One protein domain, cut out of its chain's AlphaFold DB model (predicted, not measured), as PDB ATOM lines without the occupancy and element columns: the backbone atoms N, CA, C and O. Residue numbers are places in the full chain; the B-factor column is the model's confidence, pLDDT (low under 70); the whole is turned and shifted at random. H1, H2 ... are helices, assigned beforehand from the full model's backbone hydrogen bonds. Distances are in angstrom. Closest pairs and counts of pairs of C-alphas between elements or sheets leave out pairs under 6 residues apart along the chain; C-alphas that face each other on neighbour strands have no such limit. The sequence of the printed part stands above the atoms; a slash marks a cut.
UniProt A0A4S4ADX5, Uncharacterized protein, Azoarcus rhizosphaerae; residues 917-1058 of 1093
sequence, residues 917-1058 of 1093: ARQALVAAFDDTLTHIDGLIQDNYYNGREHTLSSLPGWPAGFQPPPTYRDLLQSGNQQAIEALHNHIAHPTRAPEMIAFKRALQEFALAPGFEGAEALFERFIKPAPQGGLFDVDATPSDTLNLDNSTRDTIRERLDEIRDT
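This is residues 917 to 1058 of the 1093 residues of an uncharacterized protein of Azoarcus rhizosphaerae (UniProt A0A4S4ADX5). One long helix, H1, runs along much of the length of the domain; its first part joins H5, H6 and H7 in an up-and-down bundle of four helices, each running against the one before it in the chain. Near the other end of H1, the short helices H3 and H4 fold back on each other, with H3 packed on H1, and the small H2 follows H1's end. The printed part has 142 residues, with seven named helices, H1 to H7 in chain order, and no named strand; the class is all helix. The whole is compact, with a radius of gyration of the C-alphas of 16.1 A, and spans 52 by 35 by 19 A.

H1, residues 917 to 941, is the hub, touching four helices. Its residues 933 to 941 touch H3, residues 964 to 969, at a steep tilt of 54 degrees, closest at the C-alphas of Gln 937 and Tyr 964, 5.4 A apart. H2, residues 945 to 948, touches no helix. H3 and H4, residues 973 to 983, only just touch, with 3 pairs of C-alphas within 8 A, and only at the corner by their link; the closest C-alphas, of Leu 968 and Ile 976, are 6.7 A apart. H5, residues 990 to 1004, touches residues 922 to 932 of H1, opposite ways at a shallow tilt of 32 degrees, only just short of steep, closest at the C-alphas of Val 922 and Ala 1003, 6.7 A. H5 and H6, residues 1008 to 1018, form a hairpin at a shallow tilt of 6 degrees, closest at the C-alphas of Phe 1002 and Gly 1010, 6.4 A. H7, residues 1042 to 1056, touches residues 917 to 928 of H1, opposite ways at a shallow tilt of 21 degrees, closest at the C-alphas of Ala 917 and Ile 1055, 5.8 A. Every O i to N i+4 pair is within hydrogen-bond range in H3, H4, H6 and H7, against 19 of 21 in H1 and 10 of 11 in H5; H2 is too short for such a pair.

H1 begins at C-alpha 917 (45.288, 99.399, 80.664) and measures 34.5 A from first to last C-alpha. H2, H3 and H4 measure 5.1 A, 8.6 A and 15.1 A. H5 measures 21.9 A, H6 15.3 A and H7 20.7 A, ending at C-alpha 1056 (53.718, 99.166, 81.550).

The farthest C-alphas, of Gly 957 and Asp 1057, are 52.6 A apart. The printed part has no cut. The links H2 to H3 and H6 to H7 are long. Residues 1022 to 1035 are under pLDDT 70.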
ATOM      1  N   ALA A 917      44.260  98.499  80.154       79.44
ATOM      2  CA  ALA A 917      45.288  99.399  80.664       79.44
ATOM      3  C   ALA A 917      44.786 100.845  80.777       79.44
ATOM      4  O   ALA A 917      44.966 101.474  81.812       79.44
ATOM      5  N   ARG A 918      44.094 101.370  79.757       79.81
ATOM      6  CA  ARG A 918      43.507 102.723  79.780       79.81
ATOM      7  C   ARG A 918      42.508 102.899  80.920       79.81
ATOM      8  O   ARG A 918      42.554 103.915  81.605       79.81
ATOM      9  N   GLN A 919      41.642 101.912  81.146       81.25
ATOM     10  CA  GLN A 919      40.704 101.934  82.272       81.25
ATOM     11  C   GLN A 919      41.439 101.927  83.618       81.25
ATOM     12  O   GLN A 919      41.087 102.699  84.508       81.25
ATOM     13  N   ALA A 920      42.489 101.112  83.749       78.50
ATOM     14  CA  ALA A 920      43.311 101.055  84.953       78.50
ATOM     15  C   ALA A 920      44.104 102.357  85.195       78.50
ATOM     16  O   ALA A 920      44.222 102.787  86.341       78.50
ATOM     17  N   LEU A 921      44.582 103.021  84.135       79.38
ATOM     18  CA  LEU A 921      45.258 104.320  84.218       79.38
ATOM     19  C   LEU A 921      44.313 105.410  84.720       79.38
ATOM     20  O   LEU A 921      44.659 106.124  85.653       79.38
ATOM     21  N   VAL A 922      43.111 105.526  84.145       81.94
ATOM     22  CA  VAL A 922      42.108 106.502  84.610       81.94
ATOM     23  C   VAL A 922      41.767 106.246  86.081       81.94
ATOM     24  O   VAL A 922      41.853 107.159  86.898       81.94
ATOM     25  N   ALA A 923      41.528 104.983  86.447       80.88
ATOM     26  CA  ALA A 923      41.257 104.604  87.832       80.88
ATOM     27  C   ALA A 923      42.427 104.904  88.793       80.88
ATOM     28  O   ALA A 923      42.196 105.175  89.968       80.88
ATOM     29  N   ALA A 924      43.684 104.866  88.332       79.50
ATOM     30  CA  ALA A 924      44.848 105.219  89.151       79.50
ATOM     31  C   ALA A 924      44.893 106.711  89.518       79.50
ATOM     32  O   ALA A 924      45.359 107.060  90.602       79.50
ATOM     33  N   PHE A 925      44.382 107.590  88.652       83.75
ATOM     34  CA  PHE A 925      44.364 109.033  88.900       83.75
ATOM     35  C   PHE A 925      43.044 109.549  89.486       83.75
ATOM     36  O   PHE A 925      43.052 110.602  90.125       83.75
ATOM     37  N   ASP A 926      41.935 108.817  89.351       81.94
ATOM     38  CA  ASP A 926      40.642 109.177  89.957       81.94
ATOM     39  C   ASP A 926      40.721 109.292  91.491       81.94
ATOM     40  O   ASP A 926      40.143 110.209  92.088       81.94
ATOM     41  N   ASP A 927      41.505 108.420  92.133       77.50
ATOM     42  CA  ASP A 927      41.772 108.483  93.578       77.50
ATOM     43  C   ASP A 927      42.501 109.794  93.947       77.50
ATOM     44  O   ASP A 927      42.174 110.455  94.938       77.50
ATOM     45  N   THR A 928      43.428 110.238  93.091       79.94
ATOM     46  CA  THR A 928      44.181 111.494  93.264       79.94
ATOM     47  C   THR A 928      43.289 112.714  93.062       79.94
ATOM     48  O   THR A 928      43.363 113.679  93.823       79.94
ATOM     49  N   LEU A 929      42.408 112.671  92.061       82.94
ATOM     50  CA  LEU A 929      41.444 113.738  91.803       82.94
ATOM     51  C   LEU A 929      40.467 113.898  92.969       82.94
ATOM     52  O   LEU A 929      40.193 115.018  93.396       82.94
ATOM     53  N   THR A 930      40.001 112.779  93.529       83.56
ATOM     54  CA  THR A 930      39.136 112.774  94.715       83.56
ATOM     55  C   THR A 930      39.835 113.417  95.914       83.56
ATOM     56  O   THR A 930      39.223 114.203  96.640       83.56
ATOM     57  N   HIS A 931      41.128 113.140  96.097       81.56
ATOM     58  CA  HIS A 931      41.934 113.760  97.145       81.56
ATOM     59  C   HIS A 931      42.089 115.279  96.945       81.56
ATOM     60  O   HIS A 931      41.866 116.047  97.882       81.56
ATOM     61  N   ILE A 932      42.398 115.732  95.723       83.19
ATOM     62  CA  ILE A 932      42.515 117.164  95.390       83.19
ATOM     63  C   ILE A 932      41.187 117.892  95.599       83.19
ATOM     64  O   ILE A 932      41.170 118.990  96.153       83.19
ATOM     65  N   ASP A 933      40.067 117.284  95.213       85.81
ATOM     66  CA  ASP A 933      38.745 117.871  95.427       85.81
ATOM     67  C   ASP A 933      38.429 118.024  96.921       85.81
ATOM     68  O   ASP A 933      37.860 119.045  97.318       85.81
ATOM     69  N   GLY A 934      38.872 117.078  97.757       85.00
ATOM     70  CA  GLY A 934      38.841 117.199  99.218       85.00
ATOM     71  C   GLY A 934      39.704 118.355  99.738       85.00
ATOM     72  O   GLY A 934      39.237 119.168 100.531       85.00
ATOM     73  N   LEU A 935      40.928 118.511  99.228       83.00
ATOM     74  CA  LEU A 935      41.800 119.631  99.604       83.00
ATOM     75  C   LEU A 935      41.219 120.990  99.190       83.00
ATOM     76  O   LEU A 935      41.330 121.958  99.948       83.00
ATOM     77  N   ILE A 936      40.587 121.082  98.016       85.75
ATOM     78  CA  ILE A 936      39.907 122.304  97.566       85.75
ATOM     79  C   ILE A 936      38.705 122.604  98.466       85.75
ATOM     80  O   ILE A 936      38.533 123.750  98.897       85.75
ATOM     81  N   GLN A 937      37.908 121.578  98.781       87.25
ATOM     82  CA  GLN A 937      36.780 121.680  99.703       87.25
ATOM     83  C   GLN A 937      37.224 122.260 101.050       87.25
ATOM     84  O   GLN A 937      36.652 123.247 101.514       87.25
ATOM     85  N   ASP A 938      38.260 121.685 101.655       83.81
ATOM     86  CA  ASP A 938      38.671 122.030 103.015       83.81
ATOM     87  C   ASP A 938      39.385 123.382 103.096       83.81
ATOM     88  O   ASP A 938      39.122 124.166 104.009       83.81
ATOM     89  N   ASN A 939      40.251 123.697 102.128       80.75
ATOM     90  CA  ASN A 939      41.124 124.871 102.219       80.75
ATOM     91  C   ASN A 939      40.558 126.129 101.550       80.75
ATOM     92  O   ASN A 939      40.938 127.249 101.920       80.75
ATOM     93  N   TYR A 940      39.673 125.976 100.560       80.12
ATOM     94  CA  TYR A 940      39.204 127.091  99.730       80.12
ATOM     95  C   TYR A 940      37.685 127.262  99.714       80.12
ATOM     96  O   TYR A 940      37.231 128.345  99.342       80.12
ATOM     97  N   TYR A 941      36.917 126.257 100.149       84.94
ATOM     98  CA  TYR A 941      35.461 126.257 100.020       84.94
ATOM     99  C   TYR A 941      34.710 126.327 101.364       84.94
ATOM    100  O   TYR A 941      33.870 127.209 101.548       84.94
ATOM    101  N   ASN A 942      35.027 125.442 102.315       82.88
ATOM    102  CA  ASN A 942      34.326 125.310 103.598       82.88
ATOM    103  C   ASN A 942      34.319 126.617 104.417       82.88
ATOM    104  O   ASN A 942      35.374 127.148 104.770       82.88
ATOM    105  N   GLY A 943      33.122 127.123 104.750       74.12
ATOM    106  CA  GLY A 943      32.923 128.298 105.612       74.12
ATOM    107  C   GLY A 943      33.327 129.639 104.986       74.12
ATOM    108  O   GLY A 943      33.578 130.606 105.711       74.12
ATOM    109  N   ARG A 944      33.452 129.697 103.651       80.06
ATOM    110  CA  ARG A 944      33.876 130.888 102.889       80.06
ATOM    111  C   ARG A 944      32.845 131.355 101.863       80.06
ATOM    112  O   ARG A 944      33.187 132.095 100.945       80.06
ATOM    113  N   GLU A 945      31.578 130.991 102.015       78.44
ATOM    114  CA  GLU A 945      30.505 131.251 101.047       78.44
ATOM    115  C   GLU A 945      30.375 132.756 100.725       78.44
ATOM    116  O   GLU A 945      30.272 133.172  99.567       78.44
ATOM    117  N   HIS A 946      30.488 133.613 101.744       72.44
ATOM    118  CA  HIS A 946      30.478 135.069 101.564       72.44
ATOM    119  C   HIS A 946      31.705 135.597 100.797       72.44
ATOM    120  O   HIS A 946      31.609 136.576 100.059       72.44
ATOM    121  N   THR A 947      32.858 134.938 100.918       79.62
ATOM    122  CA  THR A 947      34.078 135.281 100.176       79.62
ATOM    123  C   THR A 947      34.040 134.747  98.740       79.62
ATOM    124  O   THR A 947      34.531 135.412  97.835       79.62
ATOM    125  N   LEU A 948      33.399 133.600  98.493       85.94
ATOM    126  CA  LEU A 948      33.270 133.008  97.155       85.94
ATOM    127  C   LEU A 948      32.417 133.870  96.215       85.94
ATOM    128  O   LEU A 948      32.811 134.157  95.088       85.94
ATOM    129  N   SER A 949      31.283 134.366  96.710       86.25
ATOM    130  CA  SER A 949      30.399 135.261  95.943       86.25
ATOM    131  C   SER A 949      31.000 136.639  95.626       86.25
ATOM    132  O   SER A 949      30.446 137.369  94.805       86.25
ATOM    133  N   SER A 950      32.129 136.993  96.250       85.94
ATOM    134  CA  SER A 950      32.878 138.228  95.975       85.94
ATOM    135  C   SER A 950      34.117 138.011  95.100       85.94
ATOM    136  O   SER A 950      34.860 138.963  94.851       85.94
ATOM    137  N   LEU A 951      34.341 136.792  94.595       89.31
ATOM    138  CA  LEU A 951      35.455 136.524  93.692       89.31
ATOM    139  C   LEU A 951      35.285 137.260  92.355       89.31
ATOM    140  O   LEU A 951      34.188 137.255  91.785       89.31
ATOM    141  N   PRO A 952      36.363 137.853  91.807       87.00
ATOM    142  CA  PRO A 952      36.338 138.412  90.462       87.00
ATOM    143  C   PRO A 952      35.867 137.364  89.446       87.00
ATOM    144  O   PRO A 952      36.446 136.286  89.341       87.00
ATOM    145  N   GLY A 953      34.803 137.686  88.707       87.50
ATOM    146  CA  GLY A 953      34.209 136.795  87.706       87.50
ATOM    147  C   GLY A 953      33.088 135.881  88.214       87.50
ATOM    148  O   GLY A 953      32.448 135.239  87.382       87.50
ATOM    149  N   TRP A 954      32.793 135.850  89.522       93.19
ATOM    150  CA  TRP A 954      31.680 135.058  90.062       93.19
ATOM    151  C   TRP A 954      30.320 135.546  89.511       93.19
ATOM    152  O   TRP A 954      30.091 136.760  89.461       93.19
ATOM    153  N   PRO A 955      29.394 134.655  89.096       91.81
ATOM    154  CA  PRO A 955      28.140 135.069  88.470       91.81
ATOM    155  C   PRO A 955      27.234 135.842  89.435       91.81
ATOM    156  O   PRO A 955      26.940 135.389  90.545       91.81
ATOM    157  N   ALA A 956      26.726 136.993  88.987       87.62
ATOM    158  CA  ALA A 956      25.810 137.808  89.778       87.62
ATOM    159  C   ALA A 956      24.515 137.035  90.093       87.62
ATOM    160  O   ALA A 956      23.843 136.530  89.197       87.62
ATOM    161  N   GLY A 957      24.161 136.952  91.378       87.69
ATOM    162  CA  GLY A 957      22.955 136.259  91.846       87.69
ATOM    163  C   GLY A 957      23.090 134.740  92.009       87.69
ATOM    164  O   GLY A 957      22.153 134.115  92.502       87.69
ATOM    165  N   PHE A 958      24.235 134.141  91.665       91.00
ATOM    166  CA  PHE A 958      24.490 132.723  91.920       91.00
ATOM    167  C   PHE A 958      25.049 132.525  93.333       91.00
ATOM    168  O   PHE A 958      26.175 132.933  93.629       91.00
ATOM    169  N   GLN A 959      24.260 131.912  94.219       88.81
ATOM    170  CA  GLN A 959      24.729 131.594  95.568       88.81
ATOM    171  C   GLN A 959      25.678 130.390  95.528       88.81
ATOM    172  O   GLN A 959      25.317 129.381  94.918       88.81
ATOM    173  N   PRO A 960      26.867 130.470  96.160       88.69
ATOM    174  CA  PRO A 960      27.758 129.324  96.266       88.69
ATOM    175  C   PRO A 960      27.020 128.150  96.920       88.69
ATOM    176  O   PRO A 960      26.489 128.319  98.021       88.69
ATOM    177  N   PRO A 961      26.939 126.979  96.263       87.94
ATOM    178  CA  PRO A 961      26.347 125.795  96.877       87.94
ATOM    179  C   PRO A 961      27.202 125.331  98.070       87.94
ATOM    180  O   PRO A 961      28.347 125.763  98.170       87.94
ATOM    181  N   PRO A 962      26.690 124.484  98.982       83.06
ATOM    182  CA  PRO A 962      27.346 124.210 100.265       83.06
ATOM    183  C   PRO A 962      28.655 123.420 100.145       83.06
ATOM    184  O   PRO A 962      29.498 123.495 101.038       83.06
ATOM    185  N   THR A 963      28.867 122.691  99.048       88.06
ATOM    186  CA  THR A 963      30.132 121.998  98.794       88.06
ATOM    187  C   THR A 963      30.716 122.344  97.426       88.06
ATOM    188  O   THR A 963      30.006 122.671  96.478       88.06
ATOM    189  N   TYR A 964      32.037 122.238  97.310       89.56
ATOM    190  CA  TYR A 964      32.781 122.289  96.059       89.56
ATOM    191  C   TYR A 964      32.293 121.219  95.078       89.56
ATOM    192  O   TYR A 964      32.183 121.477  93.881       89.56
ATOM    193  N   ARG A 965      31.913 120.038  95.578       88.00
ATOM    194  CA  ARG A 965      31.289 118.994  94.758       88.00
ATOM    195  C   ARG A 965      29.950 119.453  94.180       88.00
ATOM    196  O   ARG A 965      29.729 119.278  92.986       88.00
ATOM    197  N   ASP A 966      29.100 120.079  94.989       88.38
ATOM    198  CA  ASP A 966      27.831 120.649  94.522       88.38
ATOM    199  C   ASP A 966      28.070 121.795  93.526       88.38
ATOM    200  O   ASP A 966      27.307 121.956  92.574       88.38
ATOM    201  N   LEU A 967      29.160 122.561  93.686       89.25
ATOM    202  CA  LEU A 967      29.570 123.572  92.708       89.25
ATOM    203  C   LEU A 967      29.921 122.935  91.363       89.25
ATOM    204  O   LEU A 967      29.409 123.387  90.340       89.25
ATOM    205  N   LEU A 968      30.732 121.877  91.351       87.88
ATOM    206  CA  LEU A 968      31.051 121.143  90.124       87.88
ATOM    207  C   LEU A 968      29.792 120.539  89.483       87.88
ATOM    208  O   LEU A 968      29.625 120.608  88.267       87.88
ATOM    209  N   GLN A 969      28.876 120.000  90.292       89.19
ATOM    210  CA  GLN A 969      27.624 119.398  89.821       89.19
ATOM    211  C   GLN A 969      26.583 120.419  89.354       89.19
ATOM    212  O   GLN A 969      25.705 120.073  88.566       89.19
ATOM    213  N   SER A 970      26.684 121.679  89.788       89.62
ATOM    214  CA  SER A 970      25.781 122.747  89.349       89.62
ATOM    215  C   SER A 970      25.890 123.056  87.852       89.62
ATOM    216  O   SER A 970      24.988 123.676  87.291       89.62
ATOM    217  N   GLY A 971      27.001 122.670  87.211       86.19
ATOM    218  CA  GLY A 971      27.295 122.992  85.813       86.19
ATOM    219  C   GLY A 971      27.520 124.485  85.549       86.19
ATOM    220  O   GLY A 971      27.613 124.893  84.391       86.19
ATOM    221  N   ASN A 972      27.601 125.324  86.590       90.75
ATOM    222  CA  ASN A 972      27.844 126.754  86.434       90.75
ATOM    223  C   ASN A 972      29.331 127.016  86.158       90.75
ATOM    224  O   ASN A 972      30.114 127.294  87.071       90.75
ATOM    225  N   GLN A 973      29.703 126.933  84.880       90.12
ATOM    226  CA  GLN A 973      31.087 127.051  84.422       90.12
ATOM    227  C   GLN A 973      31.751 128.352  84.880       90.12
ATOM    228  O   GLN A 973      32.893 128.337  85.326       90.12
ATOM    229  N   GLN A 974      31.008 129.462  84.871       90.06
ATOM    230  CA  GLN A 974      31.523 130.766  85.281       90.06
ATOM    231  C   GLN A 974      31.870 130.807  86.782       90.06
ATOM    232  O   GLN A 974      32.886 131.384  87.165       90.06
ATOM    233  N   ALA A 975      31.071 130.172  87.646       90.56
ATOM    234  CA  ALA A 975      31.382 130.069  89.075       90.56
ATOM    235  C   ALA A 975      32.565 129.120  89.350       90.56
ATOM    236  O   ALA A 975      33.425 129.423  90.180       90.56
ATOM    237  N   ILE A 976      32.643 128.000  88.620       91.25
ATOM    238  CA  ILE A 976      33.767 127.053  88.693       91.25
ATOM    239  C   ILE A 976      35.069 127.745  88.269       91.25
ATOM    240  O   ILE A 976      36.066 127.658  88.984       91.25
ATOM    241  N   GLU A 977      35.051 128.486  87.160       89.94
ATOM    242  CA  GLU A 977      36.202 129.234  86.651       89.94
ATOM    243  C   GLU A 977      36.626 130.360  87.592       89.94
ATOM    244  O   GLU A 977      37.820 130.530  87.824       89.94
ATOM    245  N   ALA A 978      35.681 131.098  88.184       89.88
ATOM    246  CA  ALA A 978      35.999 132.132  89.167       89.88
ATOM    247  C   ALA A 978      36.758 131.550  90.374       89.88
ATOM    248  O   ALA A 978      37.778 132.103  90.794       89.88
ATOM    249  N   LEU A 979      36.317 130.396  90.892       89.94
ATOM    250  CA  LEU A 979      37.018 129.691  91.968       89.94
ATOM    251  C   LEU A 979      38.364 129.113  91.508       89.94
ATOM    252  O   LEU A 979      39.369 129.270  92.197       89.94
ATOM    253  N   HIS A 980      38.414 128.467  90.345       91.69
ATOM    254  CA  HIS A 980      39.653 127.905  89.801       91.69
ATOM    255  C   HIS A 980      40.704 128.978  89.539       91.69
ATOM    256  O   HIS A 980      41.851 128.788  89.919       91.69
ATOM    257  N   ASN A 981      40.327 130.129  88.983       89.06
ATOM    258  CA  ASN A 981      41.233 131.260  88.773       89.06
ATOM    259  C   ASN A 981      41.714 131.854  90.103       89.06
ATOM    260  O   ASN A 981      42.861 132.277  90.223       89.06
ATOM    261  N   HIS A 982      40.855 131.840  91.124       88.81
ATOM    262  CA  HIS A 982      41.220 132.252  92.473       88.81
ATOM    263  C   HIS A 982      42.236 131.306  93.128       88.81
ATOM    264  O   HIS A 982      43.106 131.766  93.868       88.81
ATOM    265  N   ILE A 983      42.142 129.998  92.882       87.31
ATOM    266  CA  ILE A 983      43.106 128.997  93.371       87.31
ATOM    267  C   ILE A 983      44.393 129.032  92.533       87.31
ATOM    268  O   ILE A 983      45.481 128.923  93.091       87.31
ATOM    269  N   ALA A 984      44.273 129.294  91.228       84.31
ATOM    270  CA  ALA A 984      45.375 129.386  90.273       84.31
ATOM    271  C   ALA A 984      46.287 130.615  90.440       84.31
ATOM    272  O   ALA A 984      47.205 130.816  89.648       84.31
ATOM    273  N   HIS A 985      46.055 131.449  91.456       83.00
ATOM    274  CA  HIS A 985      46.945 132.561  91.765       83.00
ATOM    275  C   HIS A 985      48.319 132.036  92.240       83.00
ATOM    276  O   HIS A 985      48.343 131.134  93.079       83.00
ATOM    277  N   PRO A 986      49.458 132.619  91.807       76.31
ATOM    278  CA  PRO A 986      50.803 132.100  92.106       76.31
ATOM    279  C   PRO A 986      51.140 131.932  93.591       76.31
ATOM    280  O   PRO A 986      51.985 131.127  93.949       76.31
ATOM    281  N   THR A 987      50.478 132.689  94.464       72.56
ATOM    282  CA  THR A 987      50.693 132.661  95.920       72.56
ATOM    283  C   THR A 987      49.805 131.638  96.642       72.56
ATOM    284  O   THR A 987      49.494 131.826  97.820       72.56
ATOM    285  N   ARG A 988      49.249 130.657  95.922       81.12
ATOM    286  CA  ARG A 988      48.255 129.707  96.443       81.12
ATOM    287  C   ARG A 988      48.586 128.278  96.032       81.12
ATOM    288  O   ARG A 988      49.587 127.778  96.510       81.12
ATOM    289  N   ALA A 989      47.752 127.638  95.211       81.69
ATOM    290  CA  ALA A 989      47.940 126.252  94.780       81.69
ATOM    291  C   ALA A 989      47.652 126.099  93.271       81.69
ATOM    292  O   ALA A 989      46.726 125.375  92.877       81.69
ATOM    293  N   PRO A 990      48.362 126.846  92.399       83.75
ATOM    294  CA  PRO A 990      48.154 126.778  90.954       83.75
ATOM    295  C   PRO A 990      48.342 125.382  90.356       83.75
ATOM    296  O   PRO A 990      47.632 125.019  89.415       83.75
ATOM    297  N   GLU A 991      49.216 124.573  90.940       83.31
ATOM    298  CA  GLU A 991      49.501 123.198  90.552       83.31
ATOM    299  C   GLU A 991      48.277 122.273  90.664       83.31
ATOM    300  O   GLU A 991      48.094 121.410  89.809       83.31
ATOM    301  N   MET A 992      47.373 122.492  91.632       86.75
ATOM    302  CA  MET A 992      46.151 121.683  91.784       86.75
ATOM    303  C   MET A 992      45.192 121.868  90.607       86.75
ATOM    304  O   MET A 992      44.628 120.905  90.084       86.75
ATOM    305  N   ILE A 993      45.016 123.116  90.164       88.75
ATOM    306  CA  ILE A 993      44.149 123.443  89.027       88.75
ATOM    307  C   ILE A 993      44.816 123.036  87.715       88.75
ATOM    308  O   ILE A 993      44.142 122.516  86.825       88.75
ATOM    309  N   ALA A 994      46.134 123.223  87.604       85.62
ATOM    310  CA  ALA A 994      46.905 122.780  86.450       85.62
ATOM    311  C   ALA A 994      46.839 121.255  86.273       85.62
ATOM    312  O   ALA A 994      46.537 120.792  85.174       85.62
ATOM    313  N   PHE A 995      47.025 120.480  87.347       88.50
ATOM    314  CA  PHE A 995      46.883 119.025  87.307       88.50
ATOM    315  C   PHE A 995      45.454 118.600  86.975       88.50
ATOM    316  O   PHE A 995      45.261 117.748  86.116       88.50
ATOM    317  N   LYS A 996      44.435 119.213  87.596       86.81
ATOM    318  CA  LYS A 996      43.029 118.873  87.328       86.81
ATOM    319  C   LYS A 996      42.648 119.097  85.862       86.81
ATOM    320  O   LYS A 996      41.970 118.253  85.283       86.81
ATOM    321  N   ARG A 997      43.109 120.193  85.249       88.12
ATOM    322  CA  ARG A 997      42.921 120.446  83.808       88.12
ATOM    323  C   ARG A 997      43.662 119.417  82.957       88.12
ATOM    324  O   ARG A 997      43.059 118.827  82.069       88.12
ATOM    325  N   ALA A 998      44.925 119.142  83.280       86.19
ATOM    326  CA  ALA A 998      45.720 118.153  82.558       86.19
ATOM    327  C   ALA A 998      45.126 116.731  82.667       86.19
ATOM    328  O   ALA A 998      45.158 115.971  81.704       86.19
ATOM    329  N   LEU A 999      44.518 116.384  83.805       85.50
ATOM    330  CA  LEU A 999      43.834 115.108  83.999       85.50
ATOM    331  C   LEU A 999      42.510 115.027  83.218       85.50
ATOM    332  O   LEU A 999      42.176 113.975  82.681       85.50
ATOM    333  N   GLN A1000      41.769 116.134  83.114       84.00
ATOM    334  CA  GLN A1000      40.573 116.210  82.268       84.00
ATOM    335  C   GLN A1000      40.918 116.036  80.786       84.00
ATOM    336  O   GLN A1000      40.223 115.310  80.083       84.00
ATOM    337  N   GLU A1001      42.007 116.654  80.324       83.62
ATOM    338  CA  GLU A1001      42.532 116.455  78.968       83.62
ATOM    339  C   GLU A1001      42.980 115.004  78.751       83.62
ATOM    340  O   GLU A1001      42.619 114.386  77.751       83.62
ATOM    341  N   PHE A1002      43.691 114.425  79.721       85.69
ATOM    342  CA  PHE A1002      44.095 113.021  79.700       85.69
ATOM    343  C   PHE A1002      42.903 112.060  79.606       85.69
ATOM    344  O   PHE A1002      42.949 111.103  78.839       85.69
ATOM    345  N   ALA A1003      41.809 112.318  80.327       81.81
ATOM    346  CA  ALA A1003      40.616 111.471  80.296       81.81
ATOM    347  C   ALA A1003      39.928 111.428  78.916       81.81
ATOM    348  O   ALA A1003      39.234 110.458  78.612       81.81
ATOM    349  N   LEU A1004      40.134 112.443  78.064       81.81
ATOM    350  CA  LEU A1004      39.622 112.452  76.687       81.81
ATOM    351  C   LEU A1004      40.401 111.500  75.766       81.81
ATOM    352  O   LEU A1004      39.843 111.005  74.788       81.81
ATOM    353  N   ALA A1005      41.673 111.238  76.074       80.56
ATOM    354  CA  ALA A1005      42.550 110.360  75.306       80.56
ATOM    355  C   ALA A1005      43.565 109.652  76.229       80.56
ATOM    356  O   ALA A1005      44.759 109.963  76.190       80.56
ATOM    357  N   PRO A1006      43.116 108.702  77.076       79.19
ATOM    358  CA  PRO A1006      43.993 108.078  78.056       79.19
ATOM    359  C   PRO A1006      45.050 107.234  77.346       79.19
ATOM    360  O   PRO A1006      44.737 106.385  76.510       79.19
ATOM    361  N   GLY A1007      46.314 107.455  77.690       79.19
ATOM    362  CA  GLY A1007      47.454 106.764  77.096       79.19
ATOM    363  C   GLY A1007      48.648 106.741  78.039       79.19
ATOM    364  O   GLY A1007      48.804 107.624  78.874       79.19
ATOM    365  N   PHE A1008      49.506 105.733  77.921       79.00
ATOM    366  CA  PHE A1008      50.619 105.555  78.856       79.00
ATOM    367  C   PHE A1008      51.552 106.779  78.919       79.00
ATOM    368  O   PHE A1008      51.871 107.245  80.007       79.00
ATOM    369  N   GLU A1009      51.897 107.366  77.767       79.19
ATOM    370  CA  GLU A1009      52.746 108.566  77.694       79.19
ATOM    371  C   GLU A1009      52.122 109.777  78.404       79.19
ATOM    372  O   GLU A1009      52.805 110.495  79.132       79.19
ATOM    373  N   GLY A1010      50.809 109.986  78.251       81.25
ATOM    374  CA  GLY A1010      50.091 111.061  78.941       81.25
ATOM    375  C   GLY A1010      50.043 110.849  80.456       81.25
ATOM    376  O   GLY A1010      50.213 111.796  81.221       81.25
ATOM    377  N   ALA A1011      49.878 109.601  80.894       83.75
ATOM    378  CA  ALA A1011      49.880 109.227  82.304       83.75
ATOM    379  C   ALA A1011      51.266 109.401  82.951       83.75
ATOM    380  O   ALA A1011      51.375 109.935  84.056       83.75
ATOM    381  N   GLU A1012      52.332 109.002  82.253       84.06
ATOM    382  CA  GLU A1012      53.712 109.198  82.704       84.06
ATOM    383  C   GLU A1012      54.076 110.687  82.739       84.06
ATOM    384  O   GLU A1012      54.651 111.148  83.721       84.06
ATOM    385  N   ALA A1013      53.654 111.475  81.744       85.12
ATOM    386  CA  ALA A1013      53.846 112.925  81.742       85.12
ATOM    387  C   ALA A1013      53.129 113.615  82.916       85.12
ATOM    388  O   ALA A1013      53.705 114.504  83.548       85.12
ATOM    389  N   LEU A1014      51.899 113.196  83.246       86.81
ATOM    390  CA  LEU A1014      51.183 113.677  84.432       86.81
ATOM    391  C   LEU A1014      51.937 113.332  85.721       86.81
ATOM    392  O   LEU A1014      52.101 114.196  86.585       86.81
ATOM    393  N   PHE A1015      52.425 112.095  85.837       88.62
ATOM    394  CA  PHE A1015      53.184 111.645  86.998       88.62
ATOM    395  C   PHE A1015      54.514 112.397  87.148       88.62
ATOM    396  O   PHE A1015      54.796 112.945  88.211       88.62
ATOM    397  N   GLU A1016      55.324 112.478  86.092       87.12
ATOM    398  CA  GLU A1016      56.631 113.145  86.098       87.12
ATOM    399  C   GLU A1016      56.517 114.646  86.390       87.12
ATOM    400  O   GLU A1016      57.342 115.189  87.123       87.12
ATOM    401  N   ARG A1017      55.484 115.311  85.857       86.56
ATOM    402  CA  ARG A1017      55.286 116.752  86.043       86.56
ATOM    403  C   ARG A1017      54.717 117.096  87.413       86.56
ATOM    404  O   ARG A1017      55.225 118.000  88.067       86.56
ATOM    405  N   PHE A1018      53.648 116.413  87.819       86.31
ATOM    406  CA  PHE A1018      52.844 116.842  88.961       86.31
ATOM    407  C   PHE A1018      53.033 115.979  90.211       86.31
ATOM    408  O   PHE A1018      52.632 116.420  91.278       86.31
ATOM    409  N   ILE A1019      53.599 114.772  90.122       85.31
ATOM    410  CA  ILE A1019      53.579 113.796  91.231       85.31
ATOM    411  C   ILE A1019      54.986 113.390  91.688       85.31
ATOM    412  O   ILE A1019      55.219 113.261  92.887       85.31
ATOM    413  N   LYS A1020      55.928 113.177  90.764       82.38
ATOM    414  CA  LYS A1020      57.256 112.612  91.054       82.38
ATOM    415  C   LYS A1020      58.191 113.521  91.859       82.38
ATOM    416  O   LYS A1020      58.876 112.988  92.736       82.38
ATOM    417  N   PRO A1021      58.320 114.832  91.577       74.06
ATOM    418  CA  PRO A1021      59.217 115.665  92.367       74.06
ATOM    419  C   PRO A1021      58.765 115.673  93.836       74.06
ATOM    420  O   PRO A1021      57.584 115.814  94.131       74.06
ATOM    421  N   ALA A1022      59.680 115.511  94.792       66.06
ATOM    422  CA  ALA A1022      59.312 115.742  96.186       66.06
ATOM    423  C   ALA A1022      59.094 117.257  96.375       66.06
ATOM    424  O   ALA A1022      59.977 118.029  95.985       66.06
ATOM    425  N   PRO A1023      57.967 117.710  96.954       61.88
ATOM    426  CA  PRO A1023      57.731 119.126  97.185       61.88
ATOM    427  C   PRO A1023      58.834 119.676  98.093       61.88
ATOM    428  O   PRO A1023      59.068 119.175  99.195       61.88
ATOM    429  N   GLN A1024      59.547 120.695  97.612       58.09
ATOM    430  CA  GLN A1024      60.588 121.388  98.371       58.09
ATOM    431  C   GLN A1024      59.938 122.471  99.245       58.09
ATOM    432  O   GLN A1024      60.030 123.653  98.945       58.09
ATOM    433  N   GLY A1025      59.218 122.066 100.296       60.06
ATOM    434  CA  GLY A1025      58.573 122.998 101.232       60.06
ATOM    435  C   GLY A1025      57.272 122.462 101.829       60.06
ATOM    436  O   GLY A1025      56.605 121.611 101.243       60.06
ATOM    437  N   GLY A1026      56.918 122.932 103.029       57.12
ATOM    438  CA  GLY A1026      55.634 122.614 103.663       57.12
ATOM    439  C   GLY A1026      54.456 123.243 102.908       57.12
ATOM    440  O   GLY A1026      54.630 124.251 102.235       57.12
ATOM    441  N   LEU A1027      53.253 122.669 103.060       48.81
ATOM    442  CA  LEU A1027      52.011 122.959 102.307       48.81
ATOM    443  C   LEU A1027      51.599 124.454 102.231       48.81
ATOM    444  O   LEU A1027      50.712 124.788 101.458       48.81
ATOM    445  N   PHE A1028      52.227 125.348 103.003       56.41
ATOM    446  CA  PHE A1028      51.928 126.784 103.062       56.41
ATOM    447  C   PHE A1028      53.158 127.645 103.391       56.41
ATOM    448  O   PHE A1028      53.032 128.674 104.059       56.41
ATOM    449  N   ASP A1029      54.353 127.215 102.989       57.25
ATOM    450  CA  ASP A1029      55.543 128.043 103.174       57.25
ATOM    451  C   ASP A1029      55.496 129.226 102.193       57.25
ATOM    452  O   ASP A1029      55.678 129.065 100.989       57.25
ATOM    453  N   VAL A1030      55.159 130.413 102.706       55.34
ATOM    454  CA  VAL A1030      54.892 131.625 101.904       55.34
ATOM    455  C   VAL A1030      56.150 132.101 101.159       55.34
ATOM    456  O   VAL A1030      56.038 132.834 100.178       55.34
ATOM    457  N   ASP A1031      57.326 131.636 101.591       55.25
ATOM    458  CA  ASP A1031      58.626 131.939 100.989       55.25
ATOM    459  C   ASP A1031      59.132 130.831 100.038       55.25
ATOM    460  O   ASP A1031      60.180 130.994  99.402       55.25
ATOM    461  N   ALA A1032      58.408 129.710  99.898       57.62
ATOM    462  CA  ALA A1032      58.757 128.669  98.937       57.62
ATOM    463  C   ALA A1032      58.415 129.114  97.506       57.62
ATOM    464  O   ALA A1032      57.359 129.683  97.226       57.62
ATOM    465  N   THR A1033      59.330 128.853  96.573       59.47
ATOM    466  CA  THR A1033      59.101 129.120  95.150       59.47
ATOM    467  C   THR A1033      57.941 128.248  94.655       59.47
ATOM    468  O   THR A1033      57.894 127.073  95.019       59.47
ATOM    469  N   PRO A1034      57.003 128.786  93.844       60.69
ATOM    470  CA  PRO A1034      55.876 128.006  93.348       60.69
ATOM    471  C   PRO A1034      56.393 126.759  92.626       60.69
ATOM    472  O   PRO A1034      57.157 126.861  91.667       60.69
ATOM    473  N   SER A1035      56.018 125.591  93.140       68.50
ATOM    474  CA  SER A1035      56.379 124.298  92.570       68.50
ATOM    475  C   SER A1035      55.232 123.811  91.697       68.50
ATOM    476  O   SER A1035      54.084 123.819  92.128       68.50
ATOM    477  N   ASP A1036      55.536 123.308  90.501       75.44
ATOM    478  CA  ASP A1036      54.548 122.667  89.619       75.44
ATOM    479  C   ASP A1036      54.104 121.274  90.127       75.44
ATOM    480  O   ASP A1036      53.397 120.545  89.434       75.44
ATOM    481  N   THR A1037      54.530 120.876  91.330       81.62
ATOM    482  CA  THR A1037      54.317 119.544  91.908       81.62
ATOM    483  C   THR A1037      53.240 119.551  92.986       81.62
ATOM    484  O   THR A1037      53.327 120.296  93.960       81.62
ATOM    485  N   LEU A1038      52.280 118.636  92.872       81.44
ATOM    486  CA  LEU A1038      51.288 118.354  93.898       81.44
ATOM    487  C   LEU A1038      51.934 117.812  95.173       81.44
ATOM    488  O   LEU A1038      52.696 116.840  95.167       81.44
ATOM    489  N   ASN A1039      51.523 118.369  96.305       75.25
ATOM    490  CA  ASN A1039      51.894 117.850  97.612       75.25
ATOM    491  C   ASN A1039      51.009 116.654  98.012       75.25
ATOM    492  O   ASN A1039      50.123 116.772  98.853       75.25
ATOM    493  N   LEU A1040      51.231 115.508  97.365       78.25
ATOM    494  CA  LEU A1040      50.605 114.223  97.713       78.25
ATOM    495  C   LEU A1040      51.446 113.488  98.761       78.25
ATOM    496  O   LEU A1040      52.663 113.652  98.780       78.25
ATOM    497  N   ASP A1041      50.857 112.654  99.614       79.06
ATOM    498  CA  ASP A1041      51.653 111.800 100.500       79.06
ATOM    499  C   ASP A1041      52.422 110.724  99.702       79.06
ATOM    500  O   ASP A1041      52.035 110.349  98.592       79.06
ATOM    501  N   ASN A1042      53.530 110.220 100.259       79.50
ATOM    502  CA  ASN A1042      54.376 109.240  99.566       79.50
ATOM    503  C   ASN A1042      53.619 107.945  99.221       79.50
ATOM    504  O   ASN A1042      53.885 107.373  98.172       79.50
ATOM    505  N   SER A1043      52.642 107.522 100.035       80.50
ATOM    506  CA  SER A1043      51.857 106.311  99.756       80.50
ATOM    507  C   SER A1043      51.024 106.474  98.485       80.50
ATOM    508  O   SER A1043      50.960 105.551  97.673       80.50
ATOM    509  N   THR A1044      50.412 107.642  98.285       79.50
ATOM    510  CA  THR A1044      49.655 107.960  97.067       79.50
ATOM    511  C   THR A1044      50.572 108.010  95.841       79.50
ATOM    512  O   THR A1044      50.244 107.430  94.806       79.50
ATOM    513  N   ARG A1045      51.758 108.627  95.955       83.19
ATOM    514  CA  ARG A1045      52.744 108.664  94.854       83.19
ATOM    515  C   ARG A1045      53.227 107.267  94.470       83.19
ATOM    516  O   ARG A1045      53.239 106.938  93.285       83.19
ATOM    517  N   ASP A1046      53.588 106.457  95.461       83.00
ATOM    518  CA  ASP A1046      54.092 105.099  95.255       83.00
ATOM    519  C   ASP A1046      53.010 104.206  94.637       83.00
ATOM    520  O   ASP A1046      53.294 103.483  93.689       83.00
ATOM    521  N   THR A1047      51.750 104.341  95.071       83.06
ATOM    522  CA  THR A1047      50.614 103.595  94.495       83.06
ATOM    523  C   THR A1047      50.404 103.925  93.015       83.06
ATOM    524  O   THR A1047      50.175 103.030  92.202       83.06
ATOM    525  N   ILE A1048      50.486 105.205  92.636       82.25
ATOM    526  CA  ILE A1048      50.345 105.615  91.229       82.25
ATOM    527  C   ILE A1048      51.526 105.090  90.411       82.25
ATOM    528  O   ILE A1048      51.325 104.599  89.302       82.25
ATOM    529  N   ARG A1049      52.748 105.145  90.955       87.50
ATOM    530  CA  ARG A1049      53.939 104.614  90.284       87.50
ATOM    531  C   ARG A1049      53.858 103.106  90.083       87.50
ATOM    532  O   ARG A1049      54.111 102.650  88.975       87.50
ATOM    533  N   GLU A1050      53.472 102.362  91.114       84.38
ATOM    534  CA  GLU A1050      53.307 100.909  91.063       84.38
ATOM    535  C   GLU A1050      52.253 100.523  90.023       84.38
ATOM    536  O   GLU A1050      52.540  99.707  89.153       84.38
ATOM    537  N   ARG A1051      51.093 101.194  89.999       81.25
ATOM    538  CA  ARG A1051      50.070 100.961  88.964       81.25
ATOM    539  C   ARG A1051      50.560 101.296  87.555       81.25
ATOM    540  O   ARG A1051      50.234 100.579  86.613       81.25
ATOM    541  N   LEU A1052      51.335 102.370  87.383       81.81
ATOM    542  CA  LEU A1052      51.948 102.694  86.091       81.81
ATOM    543  C   LEU A1052      52.944 101.611  85.664       81.81
ATOM    544  O   LEU A1052      52.917 101.188  84.511       81.81
ATOM    545  N   ASP A1053      53.787 101.141  86.580       82.62
ATOM    546  CA  ASP A1053      54.764 100.087  86.314       82.62
ATOM    547  C   ASP A1053      54.065  98.744  86.001       82.62
ATOM    548  O   ASP A1053      54.403  98.105  85.007       82.62
ATOM    549  N   GLU A1054      53.017  98.361  86.739       81.94
ATOM    550  CA  GLU A1054      52.183  97.176  86.465       81.94
ATOM    551  C   GLU A1054      51.542  97.224  85.070       81.94
ATOM    552  O   GLU A1054      51.561  96.248  84.316       81.94
ATOM    553  N   ILE A1055      50.989  98.380  84.697       79.19
ATOM    554  CA  ILE A1055      50.367  98.577  83.387       79.19
ATOM    555  C   ILE A1055      51.427  98.547  82.278       79.19
ATOM    556  O   ILE A1055      51.216  97.911  81.242       79.19
ATOM    557  N   ARG A1056      52.589  99.178  82.495       78.19
ATOM    558  CA  ARG A1056      53.718  99.166  81.550       78.19
ATOM    559  C   ARG A1056      54.217  97.751  81.287       78.19
ATOM    560  O   ARG A1056      54.454  97.376  80.135       78.19
ATOM    561  N   ASP A1057      54.359  96.985  82.359       78.81
ATOM    562  CA  ASP A1057      55.007  95.682  82.364       78.81
ATOM    563  C   ASP A1057      53.982  94.538  82.250       78.81
ATOM    564  O   ASP A1057      54.332  93.374  82.442       78.81
ATOM    565  N   THR A1058      52.730  94.851  81.866       82.88
ATOM    566  CA  THR A1058      51.668  93.862  81.623       82.88
ATOM    567  C   THR A1058      52.167  92.813  80.622       82.88
ATOM    568  O   THR A1058      52.406  93.154  79.454       82.88
TER     569      THR A1058